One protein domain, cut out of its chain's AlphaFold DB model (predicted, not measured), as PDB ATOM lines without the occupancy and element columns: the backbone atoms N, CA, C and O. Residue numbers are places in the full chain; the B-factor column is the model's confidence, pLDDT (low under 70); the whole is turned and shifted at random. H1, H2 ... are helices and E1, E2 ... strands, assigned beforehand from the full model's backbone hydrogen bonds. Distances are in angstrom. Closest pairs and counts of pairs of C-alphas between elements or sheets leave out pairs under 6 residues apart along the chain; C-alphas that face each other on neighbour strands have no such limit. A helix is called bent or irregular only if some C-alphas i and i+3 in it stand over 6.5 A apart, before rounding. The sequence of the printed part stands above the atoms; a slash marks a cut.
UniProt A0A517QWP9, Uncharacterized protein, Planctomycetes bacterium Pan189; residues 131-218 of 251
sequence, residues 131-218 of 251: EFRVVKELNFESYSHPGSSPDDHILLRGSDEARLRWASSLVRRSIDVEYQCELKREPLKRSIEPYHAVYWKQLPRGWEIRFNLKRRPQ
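This is residues 131 to 218 of the 251 residues of an uncharacterized protein of Planctomycetes bacterium Pan189 (UniProt A0A517QWP9). A strongly twisted antiparallel sheet, E1, E2, E3, E4 and E7, has one long helix, H1, along one face and no named helix on the other. A small hairpin, E5 and E6, sits at one end of the sheet, while residues 143 to 148 of the E1 to E2 link stick out. The printed part has 88 residues, with E1 E2 H1 E3 E4 E5 E6 E7 along it, and its class is mixed, helices and strands. It is only just compact, close to loose, with a radius of gyration of the C-alphas of 14.0 A and spans of 41 by 28 by 18 A.

E7, residues 206 to 215, is 28.7 A long and ends at C-alpha 215 (-8.073, -54.259, 210.160). E2 is residues 153 to 158, 16.6 A; E1 is residues 134 to 139, 16.2 A, from C-alpha 134 (9.785, -57.171, 193.541). E4 is residues 188 to 192, 12.5 A, and E3 residues 181 to 183. H1, residues 161 to 179, is 24.4 A long. E5 is residues 195 to 198 and E6 residues 201 to 203.

E7 has E2 on one side, with N 209 and O 156 2.8 A apart, and E4 and E3 on the other, with N 208 and O 190 2.9 A and N 182 and O 214 2.8 A apart. E1 and E2 form a hairpin, with N 137 and O 155 2.8 A apart. H1 is on the sheet at a height of 7.8 A, over E2, at 24 degrees to it on the local plane, along the strands; its closest C-alphas to E2 are Leu 164 and Gly 158, 6.0 A. H1 has a kink of 40 degrees near residue 173 and is only just irregular, with C-alphas 173 and 176 6.8 A apart; 13 of its 15 O i to N i+4 pairs are within hydrogen-bond range. E4 runs on into E5 at 87 degrees; in the hairpin E5 and E6, N 203 and O 195 are 2.8 A apart. H1 and E5 are apart.

The farthest C-alphas, Pro 204 and Gln 218, are 42.7 A apart. The printed part has no cut, and the E1 to E2 link is long. The pLDDT is under 70 at residues 140 to 150, 179 and 218.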
ATOM      1  N   GLU A 131      16.283 -56.254 188.074       88.75
ATOM      2  CA  GLU A 131      15.361 -55.126 187.879       88.75
ATOM      3  C   GLU A 131      13.904 -55.581 187.932       88.75
ATOM      4  O   GLU A 131      13.024 -54.832 188.343       88.75
ATOM      5  N   PHE A 132      13.636 -56.832 187.551       87.12
ATOM      6  CA  PHE A 132      12.293 -57.399 187.521       87.12
ATOM      7  C   PHE A 132      11.836 -57.894 188.898       87.12
ATOM      8  O   PHE A 132      10.642 -58.142 189.085       87.12
ATOM      9  N   ARG A 133      12.757 -58.016 189.861       86.81
ATOM     10  CA  ARG A 133      12.468 -58.537 191.195       86.81
ATOM     11  C   ARG A 133      11.720 -57.501 192.033       86.81
ATOM     12  O   ARG A 133      12.216 -56.405 192.290       86.81
ATOM     13  N   VAL A 134      10.543 -57.896 192.517       87.25
ATOM     14  CA  VAL A 134       9.785 -57.171 193.541       87.25
ATOM     15  C   VAL A 134       9.518 -58.122 194.699       87.25
ATOM     16  O   VAL A 134       8.912 -59.174 194.518       87.25
ATOM     17  N   VAL A 135       9.970 -57.743 195.890       88.88
ATOM     18  CA  VAL A 135       9.752 -58.479 197.135       88.88
ATOM     19  C   VAL A 135       8.523 -57.905 197.828       88.88
ATOM     20  O   VAL A 135       8.408 -56.687 197.975       88.88
ATOM     21  N   LYS A 136       7.606 -58.779 198.251       86.75
ATOM     22  CA  LYS A 136       6.432 -58.432 199.054       86.75
ATOM     23  C   LYS A 136       6.589 -59.052 200.436       86.75
ATOM     24  O   LYS A 136       6.589 -60.267 200.559       86.75
ATOM     25  N   GLU A 137       6.684 -58.221 201.463       85.56
ATOM     26  CA  GLU A 137       6.709 -58.655 202.859       85.56
ATOM     27  C   GLU A 137       5.390 -58.275 203.527       85.56
ATOM     28  O   GLU A 137       4.878 -57.161 203.365       85.56
ATOM     29  N   LEU A 138       4.835 -59.220 204.277       81.62
ATOM     30  CA  LEU A 138       3.640 -59.033 205.081       81.62
ATOM     31  C   LEU A 138       4.071 -58.983 206.539       81.62
ATOM     32  O   LEU A 138       4.691 -59.919 207.035       81.62
ATOM     33  N   ASN A 139       3.750 -57.890 207.221       78.94
ATOM     34  CA  ASN A 139       3.921 -57.805 208.658       78.94
ATOM     35  C   ASN A 139       2.549 -57.611 209.303       78.94
ATOM     36  O   ASN A 139       2.033 -56.494 209.406       78.94
ATOM     37  N   PHE A 140       1.966 -58.737 209.706       67.94
ATOM     38  CA  PHE A 140       0.791 -58.785 210.557       67.94
ATOM     39  C   PHE A 140       1.245 -59.139 211.972       67.94
ATOM     40  O   PHE A 140       1.311 -60.316 212.334       67.94
ATOM     41  N   GLU A 141       1.539 -58.134 212.796       61.62
ATOM     42  CA  GLU A 141       1.927 -58.288 214.209       61.62
ATOM     43  C   GLU A 141       0.711 -58.712 215.067       61.62
ATOM     44  O   GLU A 141       0.372 -58.133 216.093       61.62
ATOM     45  N   SER A 142      -0.013 -59.749 214.658       51.72
ATOM     46  CA  SER A 142      -1.281 -60.117 215.288       51.72
ATOM     47  C   SER A 142      -1.166 -60.928 216.573       51.72
ATOM     48  O   SER A 142      -2.196 -61.334 217.107       51.72
ATOM     49  N   TYR A 143       0.037 -61.147 217.114       50.12
ATOM     50  CA  TYR A 143       0.193 -62.090 218.227       50.12
ATOM     51  C   TYR A 143       1.198 -61.733 219.327       50.12
ATOM     52  O   TYR A 143       1.282 -62.497 220.287       50.12
ATOM     53  N   SER A 144       1.939 -60.624 219.247       45.62
ATOM     54  CA  SER A 144       3.147 -60.510 220.081       45.62
ATOM     55  C   SER A 144       2.961 -59.777 221.409       45.62
ATOM     56  O   SER A 144       3.540 -60.226 222.392       45.62
ATOM     57  N   HIS A 145       2.136 -58.726 221.514       48.97
ATOM     58  CA  HIS A 145       1.981 -58.017 222.793       48.97
ATOM     59  C   HIS A 145       0.566 -57.465 223.035       48.97
ATOM     60  O   HIS A 145       0.059 -56.675 222.237       48.97
ATOM     61  N   PRO A 146      -0.076 -57.816 224.167       50.38
ATOM     62  CA  PRO A 146      -1.251 -57.104 224.655       50.38
ATOM     63  C   PRO A 146      -0.873 -55.641 224.948       50.38
ATOM     64  O   PRO A 146      -0.151 -55.372 225.902       50.38
ATOM     65  N   GLY A 147      -1.343 -54.696 224.127       56.66
ATOM     66  CA  GLY A 147      -1.237 -53.254 224.405       56.66
ATOM     67  C   GLY A 147      -0.483 -52.415 223.372       56.66
ATOM     68  O   GLY A 147      -0.653 -51.198 223.357       56.66
ATOM     69  N   SER A 148       0.277 -53.020 222.460       51.03
ATOM     70  CA  SER A 148       0.764 -52.326 221.263       51.03
ATOM     71  C   SER A 148      -0.289 -52.468 220.171       51.03
ATOM     72  O   SER A 148      -0.602 -53.591 219.792       51.03
ATOM     73  N   SER A 149      -0.851 -51.362 219.672       53.84
ATOM     74  CA  SER A 149      -1.594 -51.378 218.405       53.84
ATOM     75  C   SER A 149      -0.573 -51.632 217.303       53.84
ATOM     76  O   SER A 149       0.147 -50.690 216.958       53.84
ATOM     77  N   PRO A 150      -0.459 -52.852 216.765       56.97
ATOM     78  CA  PRO A 150       0.498 -53.097 215.716       56.97
ATOM     79  C   PRO A 150      -0.029 -52.423 214.456       56.97
ATOM     80  O   PRO A 150      -1.174 -52.643 214.052       56.97
ATOM     81  N   ASP A 151       0.774 -51.547 213.857       73.25
ATOM     82  CA  ASP A 151       0.455 -51.013 212.538       73.25
ATOM     83  C   ASP A 151       0.765 -52.115 211.519       73.25
ATOM     84  O   ASP A 151       1.868 -52.172 210.966       73.25
ATOM     85  N   ASP A 152      -0.214 -53.006 211.314       84.25
ATOM     86  CA  ASP A 152      -0.207 -54.007 210.247       84.25
ATOM     87  C   ASP A 152       0.195 -53.321 208.940       84.25
ATOM     88  O   ASP A 152      -0.326 -52.255 208.586       84.25
ATOM     89  N   HIS A 153       1.144 -53.904 208.218       87.06
ATOM     90  CA  HIS A 153       1.615 -53.297 206.986       87.06
ATOM     91  C   HIS A 153       2.074 -54.312 205.950       87.06
ATOM     92  O   HIS A 153       2.522 -55.413 206.259       87.06
ATOM     93  N   ILE A 154       1.973 -53.890 204.692       88.69
ATOM     94  CA  ILE A 154       2.572 -54.575 203.547       88.69
ATOM     95  C   ILE A 154       3.750 -53.726 203.088       88.69
ATOM     96  O   ILE A 154       3.593 -52.518 202.882       88.69
ATOM     97  N   LEU A 155       4.916 -54.341 202.913       91.06
ATOM     98  CA  LEU A 155       6.074 -53.712 202.285       91.06
ATOM     99  C   LEU A 155       6.257 -54.300 200.897       91.06
ATOM    100  O   LEU A 155       6.281 -55.514 200.723       91.06
ATOM    101  N   LEU A 156       6.415 -53.426 199.913       92.94
ATOM    102  CA  LEU A 156       6.946 -53.785 198.610       92.94
ATOM    103  C   LEU A 156       8.333 -53.180 198.469       92.94
ATOM    104  O   LEU A 156       8.498 -51.984 198.712       92.94
ATOM    105  N   ARG A 157       9.305 -53.977 198.031       93.94
ATOM    106  CA  ARG A 157      10.668 -53.530 197.729       93.94
ATOM    107  C   ARG A 157      11.083 -53.974 196.336       93.94
ATOM    108  O   ARG A 157      10.724 -55.064 195.913       93.94
ATOM    109  N   GLY A 158      11.841 -53.147 195.631       93.44
ATOM    110  CA  GLY A 158      12.377 -53.481 194.311       93.44
ATOM    111  C   GLY A 158      13.419 -52.467 193.862       93.44
ATOM    112  O   GLY A 158      13.487 -51.362 194.399       93.44
ATOM    113  N   SER A 159      14.243 -52.832 192.886       93.94
ATOM    114  CA  SER A 159      15.279 -51.953 192.324       93.94
ATOM    115  C   SER A 159      14.707 -50.972 191.293       93.94
ATOM    116  O   SER A 159      15.083 -49.800 191.284       93.94
ATOM    117  N   ASP A 160      13.738 -51.416 190.487       93.12
ATOM    118  CA  ASP A 160      13.052 -50.591 189.491       93.12
ATOM    119  C   ASP A 160      11.778 -49.934 190.049       93.12
ATOM    120  O   ASP A 160      10.849 -50.581 190.548       93.12
ATOM    121  N   GLU A 161      11.710 -48.611 189.928       94.12
ATOM    122  CA  GLU A 161      10.604 -47.830 190.472       94.12
ATOM    123  C   GLU A 161       9.281 -48.036 189.717       94.12
ATOM    124  O   GLU A 161       8.208 -48.061 190.327       94.12
ATOM    125  N   ALA A 162       9.329 -48.149 188.387       91.31
ATOM    126  CA  ALA A 162       8.135 -48.247 187.552       91.31
ATOM    127  C   ALA A 162       7.406 -49.575 187.799       91.31
ATOM    128  O   ALA A 162       6.180 -49.606 187.945       91.31
ATOM    129  N   ARG A 163       8.162 -50.662 187.953       89.06
ATOM    130  CA  ARG A 163       7.651 -51.972 188.359       89.06
ATOM    131  C   ARG A 163       7.101 -51.965 189.761       89.06
ATOM    132  O   ARG A 163       6.033 -52.529 189.985       89.06
ATOM    133  N   LEU A 164       7.788 -51.310 190.695       91.38
ATOM    134  CA  LEU A 164       7.290 -51.213 192.060       91.38
ATOM    135  C   LEU A 164       5.942 -50.479 192.103       91.38
ATOM    136  O   LEU A 164       5.031 -50.904 192.813       91.38
ATOM    137  N   ARG A 165       5.765 -49.430 191.286       89.50
ATOM    138  CA  ARG A 165       4.468 -48.752 191.101       89.50
ATOM    139  C   ARG A 165       3.410 -49.679 190.497       89.50
ATOM    140  O   ARG A 165       2.277 -49.696 190.983       89.50
ATOM    141  N   TRP A 166       3.760 -50.461 189.475       89.25
ATOM    142  CA  TRP A 166       2.854 -51.453 188.887       89.25
ATOM    143  C   TRP A 166       2.414 -52.499 189.924       89.25
ATOM    144  O   TRP A 166       1.213 -52.669 190.141       89.25
ATOM    145  N   ALA A 167       3.356 -53.111 190.645       88.12
ATOM    146  CA  ALA A 167       3.084 -54.088 191.702       88.12
ATOM    147  C   ALA A 167       2.248 -53.481 192.842       88.12
ATOM    148  O   ALA A 167       1.287 -54.088 193.315       88.12
ATOM    149  N   SER A 168       2.542 -52.235 193.223       89.31
ATOM    150  CA  SER A 168       1.755 -51.468 194.191       89.31
ATOM    151  C   SER A 168       0.296 -51.311 193.761       89.31
ATOM    152  O   SER A 168      -0.606 -51.399 194.593       89.31
ATOM    153  N   SER A 169       0.034 -51.111 192.465       86.94
ATOM    154  CA  SER A 169      -1.337 -51.025 191.954       86.94
ATOM    155  C   SER A 169      -2.099 -52.350 192.089       86.94
ATOM    156  O   SER A 169      -3.304 -52.325 192.342       86.94
ATOM    157  N   LEU A 170      -1.408 -53.491 191.977       86.38
ATOM    158  CA  LEU A 170      -1.994 -54.818 192.172       86.38
ATOM    159  C   LEU A 170      -2.304 -55.066 193.649       86.38
ATOM    160  O   LEU A 170      -3.433 -55.415 193.981       86.38
ATOM    161  N   VAL A 171      -1.343 -54.794 194.538       85.25
ATOM    162  CA  VAL A 171      -1.546 -54.919 195.991       85.25
ATOM    163  C   VAL A 171      -2.690 -54.028 196.462       85.25
ATOM    164  O   VAL A 171      -3.562 -54.492 197.186       85.25
ATOM    165  N   ARG A 172      -2.769 -52.773 195.999       84.06
ATOM    166  CA  ARG A 172      -3.866 -51.863 196.375       84.06
ATOM    167  C   ARG A 172      -5.250 -52.436 196.046       84.06
ATOM    168  O   ARG A 172      -6.184 -52.198 196.803       84.06
ATOM    169  N   ARG A 173      -5.382 -53.198 194.953       80.88
ATOM    170  CA  ARG A 173      -6.636 -53.877 194.578       80.88
ATOM    171  C   ARG A 173      -6.911 -55.116 195.431       80.88
ATOM    172  O   ARG A 173      -8.077 -55.441 195.630       80.88
ATOM    173  N   SER A 174      -5.872 -55.791 195.929       79.19
ATOM    174  CA  SER A 174      -6.033 -56.993 196.752       79.19
ATOM    175  C   SER A 174      -6.234 -56.699 198.242       79.19
ATOM    176  O   SER A 174      -6.851 -57.509 198.917       79.19
ATOM    177  N   ILE A 175      -5.825 -55.526 198.752       79.62
ATOM    178  CA  ILE A 175      -5.969 -55.144 200.177       79.62
ATOM    179  C   ILE A 175      -7.379 -55.386 200.736       79.62
ATOM    180  O   ILE A 175      -7.519 -55.979 201.806       79.62
ATOM    181  N   ASP A 176      -8.412 -54.958 200.013       72.19
ATOM    182  CA  ASP A 176      -9.794 -55.102 200.475       72.19
ATOM    183  C   ASP A 176     -10.253 -56.575 200.436       72.19
ATOM    184  O   ASP A 176     -10.775 -57.113 201.413       72.19
ATOM    185  N   VAL A 177      -9.992 -57.249 199.313       72.31
ATOM    186  CA  VAL A 177     -10.527 -58.586 199.011       72.31
ATOM    187  C   VAL A 177      -9.803 -59.688 199.783       72.31
ATOM    188  O   VAL A 177     -10.434 -60.597 200.315       72.31
ATOM    189  N   GLU A 178      -8.478 -59.613 199.829       72.75
ATOM    190  CA  GLU A 178      -7.602 -60.672 200.325       72.75
ATOM    191  C   GLU A 178      -7.316 -60.518 201.818       72.75
ATOM    192  O   GLU A 178      -7.380 -61.487 202.572       72.75
ATOM    193  N   TYR A 179      -7.053 -59.287 202.261       68.00
ATOM    194  CA  TYR A 179      -6.593 -59.022 203.624       68.00
ATOM    195  C   TYR A 179      -7.690 -58.502 204.551       68.00
ATOM    196  O   TYR A 179      -7.444 -58.353 205.747       68.00
ATOM    197  N   GLN A 180      -8.888 -58.210 204.026       74.31
ATOM    198  CA  GLN A 180     -10.003 -57.630 204.793       74.31
ATOM    199  C   GLN A 180      -9.575 -56.384 205.589       74.31
ATOM    200  O   GLN A 180     -10.054 -56.110 206.696       74.31
ATOM    201  N   CYS A 181      -8.634 -55.634 205.022       77.94
ATOM    202  CA  CYS A 181      -8.039 -54.452 205.616       77.94
ATOM    203  C   CYS A 181      -8.424 -53.209 204.819       77.94
ATOM    204  O   CYS A 181      -8.769 -53.268 203.642       77.94
ATOM    205  N   GLU A 182      -8.317 -52.060 205.468       82.44
ATOM    206  CA  GLU A 182      -8.432 -50.750 204.841       82.44
ATOM    207  C   GLU A 182      -7.086 -50.040 204.876       82.44
ATOM    208  O   GLU A 182      -6.291 -50.218 205.800       82.44
ATOM    209  N   LEU A 183      -6.831 -49.198 203.880       83.00
ATOM    210  CA  LEU A 183      -5.670 -48.321 203.910       83.00
ATOM    211  C   LEU A 183      -5.869 -47.243 204.972       83.00
ATOM    212  O   LEU A 183      -6.780 -46.425 204.882       83.00
ATOM    213  N   LYS A 184      -4.979 -47.219 205.967       83.50
ATOM    214  CA  LYS A 184      -4.975 -46.198 207.024       83.50
ATOM    215  C   LYS A 184      -4.605 -44.825 206.456       83.50
ATOM    216  O   LYS A 184      -5.092 -43.808 206.945       83.50
ATOM    217  N   ARG A 185      -3.689 -44.802 205.479       83.69
ATOM    218  CA  ARG A 185      -3.119 -43.613 204.819       83.69
ATOM    219  C   ARG A 185      -2.666 -43.970 203.401       83.69
ATOM    220  O   ARG A 185      -2.565 -45.151 203.069       83.69
ATOM    221  N   GLU A 186      -2.346 -42.954 202.601       88.81
ATOM    222  CA  GLU A 186      -1.665 -43.177 201.323       88.81
ATOM    223  C   GLU A 186      -0.324 -43.908 201.534       88.81
ATOM    224  O   GLU A 186       0.332 -43.693 202.565       88.81
ATOM    225  N   PRO A 187       0.082 -44.786 200.596       86.50
ATOM    226  CA  PRO A 187       1.317 -45.546 200.726       86.50
ATOM    227  C   PRO A 187       2.534 -44.630 200.858       86.50
ATOM    228  O   PRO A 187       2.706 -43.684 200.088       86.50
ATOM    229  N   LEU A 188       3.405 -44.933 201.820       89.12
ATOM    230  CA  LEU A 188       4.668 -44.220 201.970       89.12
ATOM    231  C   LEU A 188       5.674 -44.798 200.979       89.12
ATOM    232  O   LEU A 188       5.959 -45.992 201.028       89.12
ATOM    233  N   LYS A 189       6.233 -43.948 200.121       95.06
ATOM    234  CA  LYS A 189       7.295 -44.318 199.185       95.06
ATOM    235  C   LYS A 189       8.612 -43.674 199.606       95.06
ATOM    236  O   LYS A 189       8.644 -42.474 199.872       95.06
ATOM    237  N   ARG A 190       9.702 -44.442 199.597       96.31
ATOM    238  CA  ARG A 190      11.068 -43.932 199.811       96.31
ATOM    239  C   ARG A 190      12.093 -44.681 198.964       96.31
ATOM    240  O   ARG A 190      11.838 -45.815 198.562       96.31
ATOM    241  N   SER A 191      13.232 -44.050 198.689       96.50
ATOM    242  CA  SER A 191      14.422 -44.760 198.211       96.50
ATOM    243  C   SER A 191      15.108 -45.475 199.377       96.50
ATOM    244  O   SER A 191      14.995 -45.051 200.530       96.50
ATOM    245  N   ILE A 192      15.794 -46.572 199.071       96.19
ATOM    246  CA  ILE A 192      16.593 -47.357 200.015       96.19
ATOM    247  C   ILE A 192      17.972 -47.599 199.405       96.19
ATOM    248  O   ILE A 192      18.083 -48.086 198.278       96.19
ATOM    249  N   GLU A 193      19.010 -47.184 200.126       95.50
ATOM    250  CA  GLU A 193      20.402 -47.184 199.673       95.50
ATOM    251  C   GLU A 193      21.304 -47.518 200.881       95.50
ATOM    252  O   GLU A 193      21.335 -46.736 201.835       95.50
ATOM    253  N   PRO A 194      21.994 -48.674 200.887       94.50
ATOM    254  CA  PRO A 194      21.928 -49.714 199.863       94.50
ATOM    255  C   PRO A 194      20.612 -50.516 199.893       94.50
ATOM    256  O   PRO A 194      19.927 -50.587 200.913       94.50
ATOM    257  N   TYR A 195      20.260 -51.145 198.767       93.94
ATOM    258  CA  TYR A 195      19.112 -52.052 198.682       93.94
ATOM    259  C   TYR A 195      19.559 -53.511 198.744       93.94
ATOM    260  O   TYR A 195      20.265 -53.986 197.860       93.94
ATOM    261  N   HIS A 196      19.094 -54.248 199.748       92.56
ATOM    262  CA  HIS A 196      19.281 -55.695 199.822       92.56
ATOM    263  C   HIS A 196      18.155 -56.403 199.059       92.56
ATOM    264  O   HIS A 196      17.030 -56.499 199.549       92.56
ATOM    265  N   ALA A 197      18.449 -56.871 197.842       89.25
ATOM    266  CA  ALA A 197      17.481 -57.585 197.004       89.25
ATOM    267  C   ALA A 197      17.152 -58.982 197.561       89.25
ATOM    268  O   ALA A 197      16.016 -59.453 197.443       89.25
ATOM    269  N   VAL A 198      18.159 -59.603 198.177       90.62
ATOM    270  CA  VAL A 198      18.125 -60.808 199.019       90.62
ATOM    271  C   VAL A 198      19.230 -60.678 200.075       90.62
ATOM    272  O   VAL A 198      20.050 -59.762 199.999       90.62
ATOM    273  N   TYR A 199      19.276 -61.572 201.066       88.88
ATOM    274  CA  TYR A 199      20.195 -61.446 202.211       88.88
ATOM    275  C   TYR A 199      21.691 -61.432 201.840       88.88
ATOM    276  O   TYR A 199      22.494 -60.956 202.634       88.88
ATOM    277  N   TRP A 200      22.061 -61.930 200.658       90.69
ATOM    278  CA  TRP A 200      23.439 -61.967 200.155       90.69
ATOM    279  C   TRP A 200      23.692 -61.012 198.972       90.69
ATOM    280  O   TRP A 200      24.842 -60.822 198.588       90.69
ATOM    281  N   LYS A 201      22.653 -60.395 198.382       93.75
ATOM    282  CA  LYS A 201      22.784 -59.500 197.216       93.75
ATOM    283  C   LYS A 201      22.437 -58.071 197.583       93.75
ATOM    284  O   LYS A 201      21.282 -57.745 197.870       93.75
ATOM    285  N   GLN A 202      23.430 -57.203 197.458       94.88
ATOM    286  CA  GLN A 202      23.263 -55.766 197.586       94.88
ATOM    287  C   GLN A 202      23.251 -55.102 196.205       94.88
ATOM    288  O   GLN A 202      24.131 -55.328 195.376       94.88
ATOM    289  N   LEU A 203      22.248 -54.268 195.965       94.31
ATOM    290  CA  LEU A 203      22.160 -53.363 194.828       94.31
ATOM    291  C   LEU A 203      22.410 -51.929 195.316       94.31
ATOM    292  O   LEU A 203      22.070 -51.605 196.461       94.31
ATOM    293  N   PRO A 204      22.970 -51.042 194.472       95.81
ATOM    294  CA  PRO A 204      23.287 -49.674 194.883       95.81
ATOM    295  C   PRO A 204      22.068 -48.917 195.410       95.81
ATOM    296  O   PRO A 204      22.178 -48.128 196.344       95.81
ATOM    297  N   ARG A 205      20.899 -49.182 194.817       96.50
ATOM    298  CA  ARG A 205      19.655 -48.487 195.110       96.50
ATOM    299  C   ARG A 205      18.447 -49.378 194.890       96.50
ATOM    300  O   ARG A 205      18.437 -50.246 194.019       96.50
ATOM    301  N   GLY A 206      17.406 -49.090 195.654       96.81
ATOM    302  CA  GLY A 206      16.062 -49.575 195.419       96.81
ATOM    303  C   GLY A 206      15.021 -48.608 195.951       96.81
ATOM    304  O   GLY A 206      15.304 -47.467 196.334       96.81
ATOM    305  N   TRP A 207      13.793 -49.092 195.975       97.00
ATOM    306  CA  TRP A 207      12.612 -48.366 196.392       97.00
ATOM    307  C   TRP A 207      11.781 -49.236 197.319       97.00
ATOM    308  O   TRP A 207      11.715 -50.453 197.156       97.00
ATOM    309  N   GLU A 208      11.124 -48.594 198.275       96.31
ATOM    310  CA  GLU A 208      10.185 -49.228 199.189       96.31
ATOM    311  C   GLU A 208       8.839 -48.506 199.115       96.31
ATOM    312  O   GLU A 208       8.792 -47.272 199.127       96.31
ATOM    313  N   ILE A 209       7.750 -49.274 199.054       94.56
ATOM    314  CA  ILE A 209       6.377 -48.792 199.222       94.56
ATOM    315  C   ILE A 209       5.763 -49.514 200.418       94.56
ATOM    316  O   ILE A 209       5.614 -50.734 200.409       94.56
ATOM    317  N   ARG A 210       5.380 -48.747 201.439       94.12
ATOM    318  CA  ARG A 210       4.732 -49.246 202.652       94.12
ATOM    319  C   ARG A 210       3.247 -48.908 202.651       94.12
ATOM    320  O   ARG A 210       2.872 -47.734 202.667       94.12
ATOM    321  N   PHE A 211       2.412 -49.937 202.712       91.00
ATOM    322  CA  PHE A 211       0.972 -49.824 202.922       91.00
ATOM    323  C   PHE A 211       0.679 -49.996 204.405       91.00
ATOM    324  O   PHE A 211       0.872 -51.081 204.938       91.00
ATOM    325  N   ASN A 212       0.210 -48.941 205.068       90.12
ATOM    326  CA  ASN A 212      -0.255 -49.047 206.449       90.12
ATOM    327  C   ASN A 212      -1.719 -49.473 206.439       90.12
ATOM    328  O   ASN A 212      -2.566 -48.784 205.859       90.12
ATOM    329  N   LEU A 213      -1.998 -50.602 207.071       87.31
ATOM    330  CA  LEU A 213      -3.303 -51.230 207.083       87.31
ATOM    331  C   LEU A 213      -4.025 -50.945 208.399       87.31
ATOM    332  O   LEU A 213      -3.429 -50.749 209.455       87.31
ATOM    333  N   LYS A 214      -5.349 -50.927 208.319       85.88
ATOM    334  CA  LYS A 214      -6.254 -50.975 209.456       85.88
ATOM    335  C   LYS A 214      -7.153 -52.185 209.256       85.88
ATOM    336  O   LYS A 214      -7.880 -52.245 208.265       85.88
ATOM    337  N   ARG A 215      -7.123 -53.140 210.187       80.50
ATOM    338  CA  ARG A 215      -8.073 -54.259 210.160       80.50
ATOM    339  C   ARG A 215      -9.491 -53.720 210.231       80.50
ATOM    340  O   ARG A 215      -9.790 -52.861 211.068       80.50
ATOM    341  N   ARG A 216     -10.376 -54.239 209.381       79.69
ATOM    342  CA  ARG A 216     -11.800 -53.979 209.559       79.69
ATOM    343  C   ARG A 216     -12.253 -54.599 210.882       79.69
ATOM    344  O   ARG A 216     -11.773 -55.681 211.233       79.69
ATOM    345  N   PRO A 217     -13.164 -53.945 211.626       75.94
ATOM    346  CA  PRO A 217     -13.820 -54.590 212.751       75.94
ATOM    347  C   PRO A 217     -14.395 -55.907 212.249       75.94
ATOM    348  O   PRO A 217     -15.131 -55.920 211.257       75.94
ATOM    349  N   GLN A 218     -14.027 -57.013 212.891       68.19
ATOM    350  CA  GLN A 218     -14.604 -58.301 212.560       68.19
ATOM    351  C   GLN A 218     -16.084 -58.201 212.924       68.19
ATOM    352  O   GLN A 218     -16.452 -58.255 214.094       68.19
TER     353      GLN A 218